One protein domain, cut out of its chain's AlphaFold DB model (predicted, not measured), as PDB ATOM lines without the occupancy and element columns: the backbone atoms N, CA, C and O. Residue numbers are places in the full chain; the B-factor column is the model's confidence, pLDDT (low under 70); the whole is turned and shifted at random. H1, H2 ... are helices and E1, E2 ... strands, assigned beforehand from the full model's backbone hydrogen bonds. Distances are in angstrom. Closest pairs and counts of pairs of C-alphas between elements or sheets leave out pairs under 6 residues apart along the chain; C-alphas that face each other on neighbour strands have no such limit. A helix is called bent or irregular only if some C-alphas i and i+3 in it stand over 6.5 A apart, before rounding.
ATOM      1  N   ALA A 915     -33.314 -22.153 256.575       76.06
ATOM      2  CA  ALA A 915     -33.333 -22.706 255.221       76.06
ATOM      3  C   ALA A 915     -33.356 -21.596 254.149       76.06
ATOM      4  O   ALA A 915     -34.284 -20.783 254.104       76.06
ATOM      5  N   ASP A 916     -32.348 -21.570 253.273       77.75
ATOM      6  CA  ASP A 916     -32.197 -20.541 252.241       77.75
ATOM      7  C   ASP A 916     -32.993 -20.909 250.982       77.75
ATOM      8  O   ASP A 916     -32.583 -21.730 250.157       77.75
ATOM      9  N   VAL A 917     -34.128 -20.227 250.809       78.00
ATOM     10  CA  VAL A 917     -35.014 -20.330 249.638       78.00
ATOM     11  C   VAL A 917     -34.247 -20.153 248.319       78.00
ATOM     12  O   VAL A 917     -34.577 -20.796 247.323       78.00
ATOM     13  N   THR A 918     -33.212 -19.306 248.300       77.62
ATOM     14  CA  THR A 918     -32.409 -19.022 247.103       77.62
ATOM     15  C   THR A 918     -31.370 -20.100 246.810       77.62
ATOM     16  O   THR A 918     -30.975 -20.244 245.655       77.62
ATOM     17  N   ALA A 919     -30.970 -20.899 247.804       75.81
ATOM     18  CA  ALA A 919     -30.019 -21.999 247.643       75.81
ATOM     19  C   ALA A 919     -30.658 -23.294 247.105       75.81
ATOM     20  O   ALA A 919     -29.937 -24.210 246.710       75.81
ATOM     21  N   ASN A 920     -31.993 -23.386 247.069       81.06
ATOM     22  CA  ASN A 920     -32.724 -24.574 246.627       81.06
ATOM     23  C   ASN A 920     -32.719 -24.713 245.082       81.06
ATOM     24  O   ASN A 920     -33.460 -23.997 244.399       81.06
ATOM     25  N   PRO A 921     -31.978 -25.679 244.496       79.44
ATOM     26  CA  PRO A 921     -31.840 -25.795 243.043       79.44
ATOM     27  C   PRO A 921     -33.116 -26.302 242.355       79.44
ATOM     28  O   PRO A 921     -33.332 -26.028 241.176       79.44
ATOM     29  N   ALA A 922     -33.984 -27.025 243.072       81.56
ATOM     30  CA  ALA A 922     -35.269 -27.464 242.531       81.56
ATOM     31  C   ALA A 922     -36.253 -26.289 242.420       81.56
ATOM     32  O   ALA A 922     -37.029 -26.230 241.469       81.56
ATOM     33  N   LEU A 923     -36.192 -25.335 243.357       83.81
ATOM     34  CA  LEU A 923     -36.990 -24.113 243.299       83.81
ATOM     35  C   LEU A 923     -36.449 -23.131 242.248       83.81
ATOM     36  O   LEU A 923     -37.249 -22.597 241.484       83.81
ATOM     37  N   GLN A 924     -35.124 -22.961 242.140       84.38
ATOM     38  CA  GLN A 924     -34.504 -22.197 241.043       84.38
ATOM     39  C   GLN A 924     -34.955 -22.729 239.674       84.38
ATOM     40  O   GLN A 924     -35.553 -21.991 238.900       84.38
ATOM     41  N   HIS A 925     -34.801 -24.036 239.423       84.50
ATOM     42  CA  HIS A 925     -35.225 -24.662 238.166       84.50
ATOM     43  C   HIS A 925     -36.732 -24.480 237.885       84.50
ATOM     44  O   HIS A 925     -37.130 -24.366 236.726       84.50
ATOM     45  N   LEU A 926     -37.598 -24.460 238.906       83.88
ATOM     46  CA  LEU A 926     -39.023 -24.156 238.712       83.88
ATOM     47  C   LEU A 926     -39.255 -22.697 238.286       83.88
ATOM     48  O   LEU A 926     -40.142 -22.445 237.476       83.88
ATOM     49  N   TRP A 927     -38.468 -21.746 238.791       83.69
ATOM     50  CA  TRP A 927     -38.552 -20.332 238.405       83.69
ATOM     51  C   TRP A 927     -37.918 -20.030 237.042       83.69
ATOM     52  O   TRP A 927     -38.464 -19.217 236.296       83.69
ATOM     53  N   ASP A 928     -36.835 -20.719 236.679       84.56
ATOM     54  CA  ASP A 928     -36.221 -20.639 235.347       84.56
ATOM     55  C   ASP A 928     -37.099 -21.302 234.270       84.56
ATOM     56  O   ASP A 928     -37.132 -20.863 233.114       84.56
ATOM     57  N   HIS A 929     -37.810 -22.377 234.627       84.31
ATOM     58  CA  HIS A 929     -38.637 -23.186 233.724       84.31
ATOM     59  C   HIS A 929     -40.066 -23.393 234.281       84.31
ATOM     60  O   HIS A 929     -40.452 -24.528 234.584       84.31
ATOM     61  N   PRO A 930     -40.877 -22.319 234.406       82.50
ATOM     62  CA  PRO A 930     -42.224 -22.392 234.966       82.50
ATOM     63  C   PRO A 930     -43.161 -23.197 234.056       82.50
ATOM     64  O   PRO A 930     -43.288 -22.915 232.861       82.50
ATOM     65  N   ALA A 931     -43.831 -24.199 234.624       82.19
ATOM     66  CA  ALA A 931     -44.675 -25.142 233.898       82.19
ATOM     67  C   ALA A 931     -45.831 -25.662 234.778       82.19
ATOM     68  O   ALA A 931     -45.600 -26.019 235.935       82.19
ATOM     69  N   PRO A 932     -47.068 -25.770 234.248       80.75
ATOM     70  CA  PRO A 932     -48.234 -26.173 235.032       80.75
ATOM     71  C   PRO A 932     -48.119 -27.616 235.548       80.75
ATOM     72  O   PRO A 932     -48.088 -28.578 234.773       80.75
ATOM     73  N   ALA A 933     -48.107 -27.783 236.871       81.12
ATOM     74  CA  ALA A 933     -47.977 -29.088 237.511       81.12
ATOM     75  C   ALA A 933     -49.349 -29.726 237.790       81.12
ATOM     76  O   ALA A 933     -50.229 -29.116 238.393       81.12
ATOM     77  N   LYS A 934     -49.517 -31.015 237.453       80.62
ATOM     78  CA  LYS A 934     -50.722 -31.800 237.819       80.62
ATOM     79  C   LYS A 934     -50.863 -32.050 239.328       80.62
ATOM     80  O   LYS A 934     -51.920 -32.485 239.782       80.62
ATOM     81  N   ALA A 935     -49.786 -31.839 240.078       86.06
ATOM     82  CA  ALA A 935     -49.758 -31.890 241.531       86.06
ATOM     83  C   ALA A 935     -48.660 -30.935 242.042       86.06
ATOM     84  O   ALA A 935     -47.528 -31.393 242.222       86.06
ATOM     85  N   PRO A 936     -48.940 -29.624 242.189       87.00
ATOM     86  CA  PRO A 936     -47.938 -28.642 242.589       87.00
ATOM     87  C   PRO A 936     -47.226 -29.008 243.896       87.00
ATOM     88  O   PRO A 936     -47.854 -29.398 244.882       87.00
ATOM     89  N   LEU A 937     -45.901 -28.885 243.898       88.50
ATOM     90  CA  LEU A 937     -45.044 -29.141 245.051       88.50
ATOM     91  C   LEU A 937     -44.819 -27.850 245.840       88.50
ATOM     92  O   LEU A 937     -44.250 -26.893 245.321       88.50
ATOM     93  N   VAL A 938     -45.232 -27.844 247.102       88.75
ATOM     94  CA  VAL A 938     -44.975 -26.767 248.066       88.75
ATOM     95  C   VAL A 938     -43.718 -27.105 248.855       88.75
ATOM     96  O   VAL A 938     -43.745 -28.073 249.608       88.75
ATOM     97  N   TRP A 939     -42.625 -26.348 248.711       88.31
ATOM     98  CA  TRP A 939     -41.466 -26.495 249.601       88.31
ATOM     99  C   TRP A 939     -41.811 -25.965 250.997       88.31
ATOM    100  O   TRP A 939     -42.449 -24.923 251.135       88.31
ATOM    101  N   VAL A 940     -41.397 -26.706 252.026       86.62
ATOM    102  CA  VAL A 940     -41.678 -26.433 253.447       86.62
ATOM    103  C   VAL A 940     -40.394 -26.450 254.288       86.62
ATOM    104  O   VAL A 940     -40.411 -26.839 255.454       86.62
ATOM    105  N   GLY A 941     -39.274 -26.051 253.682       83.56
ATOM    106  CA  GLY A 941     -37.952 -26.028 254.305       83.56
ATOM    107  C   GLY A 941     -37.031 -27.166 253.864       83.56
ATOM    108  O   GLY A 941     -37.432 -28.153 253.234       83.56
ATOM    109  N   ASP A 942     -35.757 -27.022 254.205       79.69
ATOM    110  CA  ASP A 942     -34.734 -28.013 253.892       79.69
ATOM    111  C   ASP A 942     -34.787 -29.232 254.831       79.69
ATOM    112  O   ASP A 942     -35.384 -29.186 255.907       79.69
ATOM    113  N   PRO A 943     -34.257 -30.389 254.402       75.75
ATOM    114  CA  PRO A 943     -34.346 -31.615 255.175       75.75
ATOM    115  C   PRO A 943     -33.196 -31.749 256.179       75.75
ATOM    116  O   PRO A 943     -32.028 -31.657 255.812       75.75
ATOM    117  N   VAL A 944     -33.517 -32.158 257.411       73.62
ATOM    118  CA  VAL A 944     -32.553 -32.675 258.411       73.62
ATOM    119  C   VAL A 944     -32.091 -34.102 258.035       73.62
ATOM    120  O   VAL A 944     -32.086 -35.032 258.834       73.62
ATOM    121  N   ALA A 945     -31.804 -34.327 256.750       75.75
ATOM    122  CA  ALA A 945     -31.357 -35.599 256.193       75.75
ATOM    123  C   ALA A 945     -30.812 -35.419 254.769       75.75
ATOM    124  O   ALA A 945     -31.293 -34.566 254.025       75.75
ATOM    125  N   ILE A 946     -29.903 -36.297 254.326       72.81
ATOM    126  CA  ILE A 946     -29.456 -36.350 252.920       72.81
ATOM    127  C   ILE A 946     -30.581 -36.898 252.015       72.81
ATOM    128  O   ILE A 946     -30.620 -38.082 251.672       72.81
ATOM    129  N   ARG A 947     -31.515 -36.027 251.627       74.31
ATOM    130  CA  ARG A 947     -32.645 -36.299 250.720       74.31
ATOM    131  C   ARG A 947     -32.993 -35.036 249.903       74.31
ATOM    132  O   ARG A 947     -32.455 -33.973 250.204       74.31
ATOM    133  N   PRO A 948     -33.875 -35.109 248.887       71.81
ATOM    134  CA  PRO A 948     -34.371 -33.915 248.199       71.81
ATOM    135  C   PRO A 948     -35.073 -32.921 249.151       71.81
ATOM    136  O   PRO A 948     -35.568 -33.355 250.198       71.81
ATOM    137  N   PRO A 949     -35.163 -31.625 248.790       78.62
ATOM    138  CA  PRO A 949     -35.813 -30.593 249.602       78.62
ATOM    139  C   PRO A 949     -37.209 -30.999 250.097       78.62
ATOM    140  O   PRO A 949     -37.968 -31.631 249.357       78.62
ATOM    141  N   THR A 950     -37.566 -30.666 251.343       84.94
ATOM    142  CA  THR A 950     -38.828 -31.149 251.926       84.94
ATOM    143  C   THR A 950     -40.001 -30.437 251.259       84.94
ATOM    144  O   THR A 950     -40.138 -29.221 251.363       84.94
ATOM    145  N   ALA A 951     -40.855 -31.194 250.563       87.62
ATOM    146  CA  ALA A 951     -41.973 -30.640 249.810       87.62
ATOM    147  C   ALA A 951     -43.263 -31.464 249.948       87.62
ATOM    148  O   ALA A 951     -43.237 -32.694 250.009       87.62
ATOM    149  N   VAL A 952     -44.398 -30.766 249.959       87.75
ATOM    150  CA  VAL A 952     -45.753 -31.316 250.079       87.75
ATOM    151  C   VAL A 952     -46.442 -31.275 248.705       87.75
ATOM    152  O   VAL A 952     -46.607 -30.188 248.150       87.75
ATOM    153  N   PRO A 953     -46.857 -32.419 248.124       88.44
ATOM    154  CA  PRO A 953     -47.549 -32.455 246.837       88.44
ATOM    155  C   PRO A 953     -49.051 -32.184 246.992       88.44
ATOM    156  O   PRO A 953     -49.812 -33.047 247.438       88.44
ATOM    157  N   PHE A 954     -49.504 -31.016 246.544       85.94
ATOM    158  CA  PHE A 954     -50.922 -30.674 246.485       85.94
ATOM    159  C   PHE A 954     -51.563 -31.321 245.258       85.94
ATOM    160  O   PHE A 954     -51.265 -30.975 244.120       85.94
ATOM    161  N   ARG A 955     -52.453 -32.291 245.478       83.75
ATOM    162  CA  ARG A 955     -53.243 -32.942 244.421       83.75
ATOM    163  C   ARG A 955     -54.664 -32.396 244.436       83.75
ATOM    164  O   ARG A 955     -55.190 -32.106 245.506       83.75
ATOM    165  N   SER A 956     -55.317 -32.339 243.274       78.25
ATOM    166  CA  SER A 956     -56.741 -31.982 243.157       78.25
ATOM    167  C   SER A 956     -57.649 -33.113 243.676       78.25
ATOM    168  O   SER A 956     -58.322 -33.798 242.907       78.25
ATOM    169  N   GLN A 957     -57.627 -33.333 244.990       82.50
ATOM    170  CA  GLN A 957     -58.379 -34.349 245.725       82.50
ATOM    171  C   GLN A 957     -58.742 -33.813 247.121       82.50
ATOM    172  O   GLN A 957     -58.028 -32.974 247.673       82.50
ATOM    173  N   GLY A 958     -59.822 -34.317 247.724       78.81
ATOM    174  CA  GLY A 958     -60.170 -33.974 249.108       78.81
ATOM    175  C   GLY A 958     -59.059 -34.368 250.091       78.81
ATOM    176  O   GLY A 958     -58.423 -35.408 249.921       78.81
ATOM    177  N   GLY A 959     -58.816 -33.537 251.108       76.12
ATOM    178  CA  GLY A 959     -57.768 -33.768 252.108       76.12
ATOM    179  C   GLY A 959     -56.381 -33.217 251.749       76.12
ATOM    180  O   GLY A 959     -55.458 -33.373 252.543       76.12
ATOM    181  N   ALA A 960     -56.209 -32.555 250.598       83.06
ATOM    182  CA  ALA A 960     -54.965 -31.870 250.228       83.06
ATOM    183  C   ALA A 960     -54.813 -30.518 250.962       83.06
ATOM    184  O   ALA A 960     -54.838 -29.452 250.347       83.06
ATOM    185  N   HIS A 961     -54.685 -30.567 252.290       86.31
ATOM    186  CA  HIS A 961     -54.541 -29.398 253.161       86.31
ATOM    187  C   HIS A 961     -53.227 -29.475 253.946       86.31
ATOM    188  O   HIS A 961     -52.880 -30.531 254.472       86.31
ATOM    189  N   LEU A 962     -52.524 -28.347 254.061       85.38
ATOM    190  CA  LEU A 962     -51.368 -28.185 254.940       85.38
ATOM    191  C   LEU A 962     -51.776 -27.289 256.110       85.38
ATOM    192  O   LEU A 962     -52.239 -26.172 255.894       85.38
ATOM    193  N   LEU A 963     -51.597 -27.782 257.333       87.56
ATOM    194  CA  LEU A 963     -51.773 -27.011 258.559       87.56
ATOM    195  C   LEU A 963     -50.398 -26.820 259.200       87.56
ATOM    196  O   LEU A 963     -49.751 -27.798 259.569       87.56
ATOM    197  N   LEU A 964     -49.959 -25.568 259.311       83.94
ATOM    198  CA  LEU A 964     -48.737 -25.196 260.017       83.94
ATOM    199  C   LEU A 964     -49.106 -24.778 261.443       83.94
ATOM    200  O   LEU A 964     -50.005 -23.963 261.636       83.94
ATOM    201  N   ILE A 965     -48.424 -25.347 262.437       85.88
ATOM    202  CA  ILE A 965     -48.595 -25.019 263.857       85.88
ATOM    203  C   ILE A 965     -47.201 -24.795 264.438       85.88
ATOM    204  O   ILE A 965     -46.342 -25.667 264.329       85.88
ATOM    205  N   GLY A 966     -46.977 -23.642 265.061       83.00
ATOM    206  CA  GLY A 966     -45.699 -23.285 265.668       83.00
ATOM    207  C   GLY A 966     -45.847 -22.114 266.635       83.00
ATOM    208  O   GLY A 966     -46.844 -21.400 266.597       83.00
ATOM    209  N   GLN A 967     -44.859 -21.940 267.512       83.69
ATOM    210  CA  GLN A 967     -44.802 -20.820 268.465       83.69
ATOM    211  C   GLN A 967     -44.012 -19.617 267.922       83.69
ATOM    212  O   GLN A 967     -44.106 -18.527 268.474       83.69
ATOM    213  N   ASN A 968     -43.241 -19.807 266.845       84.88
ATOM    214  CA  ASN A 968     -42.514 -18.746 266.156       84.88
ATOM    215  C   ASN A 968     -43.322 -18.284 264.929       84.88
ATOM    216  O   ASN A 968     -43.480 -19.025 263.956       84.88
ATOM    217  N   GLU A 969     -43.834 -17.054 264.997       81.56
ATOM    218  CA  GLU A 969     -44.655 -16.438 263.951       81.56
ATOM    219  C   GLU A 969     -43.843 -16.077 262.693       81.56
ATOM    220  O   GLU A 969     -44.332 -16.234 261.575       81.56
ATOM    221  N   GLU A 970     -42.583 -15.662 262.847       82.88
ATOM    222  CA  GLU A 970     -41.672 -15.357 261.736       82.88
ATOM    223  C   GLU A 970     -41.376 -16.613 260.905       82.88
ATOM    224  O   GLU A 970     -41.499 -16.593 259.680       82.88
ATOM    225  N   ALA A 971     -41.097 -17.742 261.564       82.62
ATOM    226  CA  ALA A 971     -40.912 -19.030 260.898       82.62
ATOM    227  C   ALA A 971     -42.184 -19.482 260.153       82.62
ATOM    228  O   ALA A 971     -42.100 -19.995 259.035       82.62
ATOM    229  N   ALA A 972     -43.371 -19.249 260.729       84.12
ATOM    230  CA  ALA A 972     -44.642 -19.535 260.065       84.12
ATOM    231  C   ALA A 972     -44.868 -18.637 258.830       84.12
ATOM    232  O   ALA A 972     -45.191 -19.152 257.756       84.12
ATOM    233  N   ARG A 973     -44.626 -17.320 258.940       84.38
ATOM    234  CA  ARG A 973     -44.668 -16.374 257.806       84.38
ATOM    235  C   ARG A 973     -43.669 -16.757 256.710       84.38
ATOM    236  O   ARG A 973     -44.027 -16.733 255.532       84.38
ATOM    237  N   GLY A 974     -42.454 -17.167 257.077       85.69
ATOM    238  CA  GLY A 974     -41.422 -17.640 256.152       85.69
ATOM    239  C   GLY A 974     -41.842 -18.892 255.379       85.69
ATOM    240  O   GLY A 974     -41.754 -18.915 254.151       85.69
ATOM    241  N   LEU A 975     -42.391 -19.899 256.068       87.19
ATOM    242  CA  LEU A 975     -42.918 -21.115 255.436       87.19
ATOM    243  C   LEU A 975     -44.094 -20.824 254.492       87.19
ATOM    244  O   LEU A 975     -44.125 -21.358 253.385       87.19
ATOM    245  N   ILE A 976     -45.029 -19.948 254.879       85.19
ATOM    246  CA  ILE A 976     -46.137 -19.517 254.005       85.19
ATOM    247  C   ILE A 976     -45.591 -18.785 252.768       85.19
ATOM    248  O   ILE A 976     -45.993 -19.079 251.645       85.19
ATOM    249  N   THR A 977     -44.617 -17.892 252.951       85.12
ATOM    250  CA  THR A 977     -43.980 -17.137 251.859       85.12
ATOM    251  C   THR A 977     -43.289 -18.062 250.858       85.12
ATOM    252  O   THR A 977     -43.506 -17.953 249.649       85.12
ATOM    253  N   ALA A 978     -42.499 -19.021 251.345       86.06
ATOM    254  CA  ALA A 978     -41.804 -19.977 250.495       86.06
ATOM    255  C   ALA A 978     -42.758 -20.998 249.842       86.06
ATOM    256  O   ALA A 978     -42.523 -21.429 248.708       86.06
ATOM    257  N   ALA A 979     -43.887 -21.313 250.487       86.00
ATOM    258  CA  ALA A 979     -44.968 -22.080 249.879       86.00
ATOM    259  C   ALA A 979     -45.609 -21.334 248.696       86.00
ATOM    260  O   ALA A 979     -45.774 -21.920 247.624       86.00
ATOM    261  N   CYS A 980     -45.896 -20.034 248.841       83.62
ATOM    262  CA  CYS A 980     -46.376 -19.192 247.741       83.62
ATOM    263  C   CYS A 980     -45.356 -19.126 246.591       83.62
ATOM    264  O   CYS A 980     -45.714 -19.386 245.441       83.62
ATOM    265  N   LEU A 981     -44.076 -18.874 246.904       84.38
ATOM    266  CA  LEU A 981     -42.972 -18.872 245.931       84.38
ATOM    267  C   LEU A 981     -42.811 -20.215 245.202       84.38
ATOM    268  O   LEU A 981     -42.429 -20.227 244.035       84.38
ATOM    269  N   SER A 982     -43.125 -21.335 245.856       87.25
ATOM    270  CA  SER A 982     -43.109 -22.664 245.232       87.25
ATOM    271  C   SER A 982     -44.287 -22.875 244.281       87.25
ATOM    272  O   SER A 982     -44.112 -23.425 243.193       87.25
ATOM    273  N   LEU A 983     -45.493 -22.451 244.673       84.94
ATOM    274  CA  LEU A 983     -46.716 -22.674 243.897       84.94
ATOM    275  C   LEU A 983     -46.748 -21.868 242.600       84.94
ATOM    276  O   LEU A 983     -47.072 -22.430 241.559       84.94
ATOM    277  N   LEU A 984     -46.413 -20.578 242.654       81.81
ATOM    278  CA  LEU A 984     -46.577 -19.635 241.538       81.81
ATOM    279  C   LEU A 984     -46.008 -20.106 240.178       81.81
ATOM    280  O   LEU A 984     -46.757 -20.047 239.201       81.81
ATOM    281  N   PRO A 985     -44.762 -20.619 240.059       82.75
ATOM    282  CA  PRO A 985     -44.248 -21.146 238.786       82.75
ATOM    283  C   PRO A 985     -44.919 -22.450 238.313       82.75
ATOM    284  O   PRO A 985     -44.755 -22.833 237.157       82.75
ATOM    285  N   GLN A 986     -45.665 -23.135 239.186       85.81
ATOM    286  CA  GLN A 986     -46.365 -24.396 238.906       85.81
ATOM    287  C   GLN A 986     -47.862 -24.217 238.590       85.81
ATOM    288  O   GLN A 986     -48.548 -25.204 238.304       85.81
ATOM    289  N   LEU A 987     -48.385 -22.987 238.643       78.81
ATOM    290  CA  LEU A 987     -49.774 -22.666 238.308       78.81
ATOM    291  C   LEU A 987     -49.979 -22.526 236.789       78.81
ATOM    292  O   LEU A 987     -49.100 -22.061 236.063       78.81
ATOM    293  N   SER A 988     -51.165 -22.904 236.300       66.00
ATOM    294  CA  SER A 988     -51.539 -22.663 234.899       66.00
ATOM    295  C   SER A 988     -51.821 -21.183 234.637       66.00
ATOM    296  O   SER A 988     -52.320 -20.472 235.508       66.00
ATOM    297  N   ARG A 989     -51.538 -20.740 233.408       65.69
ATOM    298  CA  ARG A 989     -51.914 -19.416 232.880       65.69
ATOM    299  C   ARG A 989     -53.071 -19.482 231.873       65.69
ATOM    300  O   ARG A 989     -53.398 -18.471 231.260       65.69
ATOM    301  N   GLU A 990     -53.653 -20.664 231.679       60.44
ATOM    302  CA  GLU A 990     -54.835 -20.891 230.840       60.44
ATOM    303  C   GLU A 990     -56.114 -20.766 231.680       60.44
ATOM    304  O   GLU A 990     -56.135 -21.198 232.835       60.44
ATOM    305  N   GLU A 991     -57.189 -20.211 231.111       50.41
ATOM    306  CA  GLU A 991     -58.456 -20.050 231.835       50.41
ATOM    307  C   GLU A 991     -59.237 -21.375 231.985       50.41
ATOM    308  O   GLU A 991     -59.322 -22.147 231.024       50.41
ATOM    309  N   PRO A 992     -59.882 -21.633 233.144       56.12
ATOM    310  CA  PRO A 992     -59.885 -20.811 234.356       56.12
ATOM    311  C   PRO A 992     -58.576 -20.957 235.153       56.12
ATOM    312  O   PRO A 992     -58.252 -22.034 235.653       56.12
ATOM    313  N   SER A 993     -57.846 -19.850 235.304       59.53
ATOM    314  CA  SER A 993     -56.537 -19.844 235.958       59.53
ATOM    315  C   SER A 993     -56.689 -20.033 237.475       59.53
ATOM    316  O   SER A 993     -57.519 -19.355 238.086       59.53
ATOM    317  N   PRO A 994     -55.905 -20.917 238.120       66.00
ATOM    318  CA  PRO A 994     -55.980 -21.126 239.564       66.00
ATOM    319  C   PRO A 994     -55.522 -19.878 240.329       66.00
ATOM    320  O   PRO A 994     -54.368 -19.463 240.228       66.00
ATOM    321  N   SER A 995     -56.419 -19.297 241.126       69.12
ATOM    322  CA  SER A 995     -56.123 -18.167 242.006       69.12
ATOM    323  C   SER A 995     -55.601 -18.638 243.366       69.12
ATOM    324  O   SER A 995     -56.218 -19.458 244.047       69.12
ATOM    325  N   LEU A 996     -54.471 -18.077 243.793       74.69
ATOM    326  CA  LEU A 996     -54.019 -18.151 245.180       74.69
ATOM    327  C   LEU A 996     -54.677 -16.995 245.950       74.69
ATOM    328  O   LEU A 996     -54.485 -15.832 245.604       74.69
ATOM    329  N   VAL A 997     -55.465 -17.324 246.974       78.31
ATOM    330  CA  VAL A 997     -56.113 -16.352 247.869       78.31
ATOM    331  C   VAL A 997     -55.438 -16.433 249.230       78.31
ATOM    332  O   VAL A 997     -55.291 -17.522 249.785       78.31
ATOM    333  N   LEU A 998     -55.029 -15.281 249.756       79.12
ATOM    334  CA  LEU A 998     -54.366 -15.156 251.047       79.12
ATOM    335  C   LEU A 998     -55.343 -14.526 252.044       79.12
ATOM    336  O   LEU A 998     -55.836 -13.423 251.821       79.12
ATOM    337  N   LEU A 999     -55.649 -15.261 253.112       82.75
ATOM    338  CA  LEU A 999     -56.490 -14.820 254.223       82.75
ATOM    339  C   LEU A 999     -55.572 -14.537 255.409       82.75
ATOM    340  O   LEU A 999     -55.050 -15.476 256.010       82.75
ATOM    341  N   ASP A1000     -55.356 -13.260 255.710       81.69
ATOM    342  CA  ASP A1000     -54.606 -12.848 256.893       81.69
ATOM    343  C   ASP A1000     -55.547 -12.737 258.103       81.69
ATOM    344  O   ASP A1000     -56.684 -12.280 257.986       81.69
ATOM    345  N   GLY A1001     -55.070 -13.201 259.255       84.19
ATOM    346  CA  GLY A1001     -55.740 -13.100 260.554       84.19
ATOM    347  C   GLY A1001     -54.883 -12.389 261.605       84.19
ATOM    348  O   GLY A1001     -55.214 -12.434 262.789       84.19
ATOM    349  N   THR A1002     -53.768 -11.785 261.185       83.69
ATOM    350  CA  THR A1002     -52.886 -10.977 262.031       83.69
ATOM    351  C   THR A1002     -53.641  -9.728 262.525       83.69
ATOM    352  O   THR A1002     -54.260  -9.051 261.706       83.69
ATOM    353  N   PRO A1003     -53.614  -9.393 263.830       84.62
ATOM    354  CA  PRO A1003     -54.202  -8.153 264.345       84.62
ATOM    355  C   PRO A1003     -53.546  -6.884 263.778       84.62
ATOM    356  O   PRO A1003     -52.330  -6.853 263.591       84.62
ATOM    357  N   ASP A1004     -54.334  -5.817 263.589       83.00
ATOM    358  CA  ASP A1004     -53.874  -4.512 263.068       83.00
ATOM    359  C   ASP A1004     -52.747  -3.865 263.905       83.00
ATOM    360  O   ASP A1004     -52.010  -3.017 263.402       83.00
ATOM    361  N   ASP A1005     -52.621  -4.229 265.186       85.38
ATOM    362  CA  ASP A1005     -51.617  -3.725 266.129       85.38
ATOM    363  C   ASP A1005     -50.352  -4.600 266.236       85.38
ATOM    364  O   ASP A1005     -49.441  -4.276 267.003       85.38
ATOM    365  N   ALA A1006     -50.251  -5.682 265.457       83.19
ATOM    366  CA  ALA A1006     -49.065  -6.534 265.419       83.19
ATOM    367  C   ALA A1006     -47.894  -5.891 264.648       83.19
ATOM    368  O   ALA A1006     -48.071  -5.254 263.609       83.19
ATOM    369  N   GLU A1007     -46.664  -6.146 265.107       79.94
ATOM    370  CA  GLU A1007     -45.425  -5.503 264.626       79.94
ATOM    371  C   GLU A1007     -45.159  -5.653 263.111       79.94
ATOM    372  O   GLU A1007     -44.488  -4.812 262.516       79.94
ATOM    373  N   MET A1008     -45.720  -6.685 262.467       78.75
ATOM    374  CA  MET A1008     -45.656  -6.895 261.013       78.75
ATOM    375  C   MET A1008     -47.026  -7.204 260.374       78.75
ATOM    376  O   MET A1008     -47.117  -8.030 259.463       78.75
ATOM    377  N   ALA A1009     -48.091  -6.528 260.820       81.69
ATOM    378  CA  ALA A1009     -49.446  -6.667 260.262       81.69
ATOM    379  C   ALA A1009     -49.550  -6.384 258.744       81.69
ATOM    380  O   ALA A1009     -50.456  -6.881 258.081       81.69
ATOM    381  N   ASP A1010     -48.612  -5.634 258.150       84.50
ATOM    382  CA  ASP A1010     -48.601  -5.343 256.709       84.50
ATOM    383  C   ASP A1010     -47.702  -6.279 255.870       84.50
ATOM    384  O   ASP A1010     -47.593  -6.100 254.653       84.50
ATOM    385  N   PHE A1011     -47.104  -7.317 256.473       85.88
ATOM    386  CA  PHE A1011     -46.214  -8.263 255.786       85.88
ATOM    387  C   PHE A1011     -46.881  -8.959 254.592       85.88
ATOM    388  O   PHE A1011     -46.366  -8.912 253.472       85.88
ATOM    389  N   PHE A1012     -48.040  -9.588 254.804       83.62
ATOM    390  CA  PHE A1012     -48.752 -10.303 253.745       83.62
ATOM    391  C   PHE A1012     -49.356  -9.357 252.681       83.62
ATOM    392  O   PHE A1012     -49.205  -9.653 251.490       83.62
ATOM    393  N   PRO A1013     -49.920  -8.183 253.037       81.94
ATOM    394  CA  PRO A1013     -50.247  -7.123 252.078       81.94
ATOM    395  C   PRO A1013     -49.072  -6.641 251.211       81.94
ATOM    396  O   PRO A1013     -49.270  -6.390 250.019       81.94
ATOM    397  N   ARG A1014     -47.849  -6.526 251.756       81.81
ATOM    398  CA  ARG A1014     -46.637  -6.228 250.963       81.81
ATOM    399  C   ARG A1014     -46.263  -7.398 250.054       81.81
ATOM    400  O   ARG A1014     -46.000  -7.186 248.873       81.81
ATOM    401  N   LEU A1015     -46.275  -8.629 250.573       79.69
ATOM    402  CA  LEU A1015     -45.933  -9.834 249.813       79.69
ATOM    403  C   LEU A1015     -46.842 -10.017 248.585       79.69
ATOM    404  O   LEU A1015     -46.353 -10.318 247.499       79.69
ATOM    405  N   ALA A1016     -48.146  -9.767 248.725       76.44
ATOM    406  CA  ALA A1016     -49.096  -9.838 247.614       76.44
ATOM    407  C   ALA A1016     -48.767  -8.857 246.467       76.44
ATOM    408  O   ALA A1016     -49.000  -9.181 245.304       76.44
ATOM    409  N   GLN A1017     -48.176  -7.692 246.770       76.44
ATOM    410  CA  GLN A1017     -47.753  -6.697 245.772       76.44
ATOM    411  C   GLN A1017     -46.469  -7.092 245.024       76.44
ATOM    412  O   GLN A1017     -46.194  -6.544 243.958       76.44
ATOM    413  N   MET A1018     -45.679  -8.032 245.555       72.12
ATOM    414  CA  MET A1018     -44.448  -8.516 244.914       72.12
ATOM    415  C   MET A1018     -44.705  -9.563 243.817       72.12
ATOM    416  O   MET A1018     -43.780  -9.934 243.093       72.12
ATOM    417  N   PHE A1019     -45.944 -10.043 243.680       69.12
ATOM    418  CA  PHE A1019     -46.318 -11.093 242.736       69.12
ATOM    419  C   PHE A1019     -47.131 -10.553 241.544       69.12
ATOM    420  O   PHE A1019     -47.877  -9.582 241.685       69.12
TER     421      PHE A1019
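This is residues 915 to 1019 of the 1027 residues of the protein "Cell division protein FtsK" of Gemmata sp (UniProt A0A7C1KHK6). A model of little regular structure, with long loops round one long helix, H2; the small hairpin of E1 and E2 packs on it through E1, H3 runs beside it, and H1 meets its residues 982 to 986. The 105 printed residues hold H1 E1 E2 H2 H3 in chain order, mostly helix, with 39 residues in named elements. It is compact, radius of gyration of the C-alphas 14.6 A, spanning 39 by 39 by 29 A.

E1, residues 937 to 939, and E2, residues 951 to 953, form an antiparallel hairpin; N 938 and O 952 are within hydrogen-bond range, 2.9 A. E1 and H2, residues 969 to 986, have closest C-alphas Val 938 and Ala 979, 5.0 A apart. H1, residues 921 to 928, touches H2 at a steep tilt of 53 degrees; the closest C-alphas, Trp 927 and Pro 985, are 5.8 A apart. H3, residues 1011 to 1017, is close to but not clearly touching H2; the closest C-alphas, Thr 977 and Leu 1015, are 7.8 A apart. Every O i to N i+4 pair is within hydrogen-bond range in H1, 12 of 14 in H2, 2 of 3 in H3.

H2, 26.3 A long, is only just irregular, C-alphas 982 and 985 being 6.7 A apart. H1 begins at C-alpha 921 (-31.840, -25.795, 243.043); H3 ends at C-alpha 1017 (-47.753, -6.697, 245.772).

The farthest C-alphas, Ile 946 and Asp 1005, are 41.6 A apart. The printed part has no cut; links E1 to E2, E2 to H2 and H2 to H3 are long. Residues 988 to 995 and 1019 have pLDDT under 70.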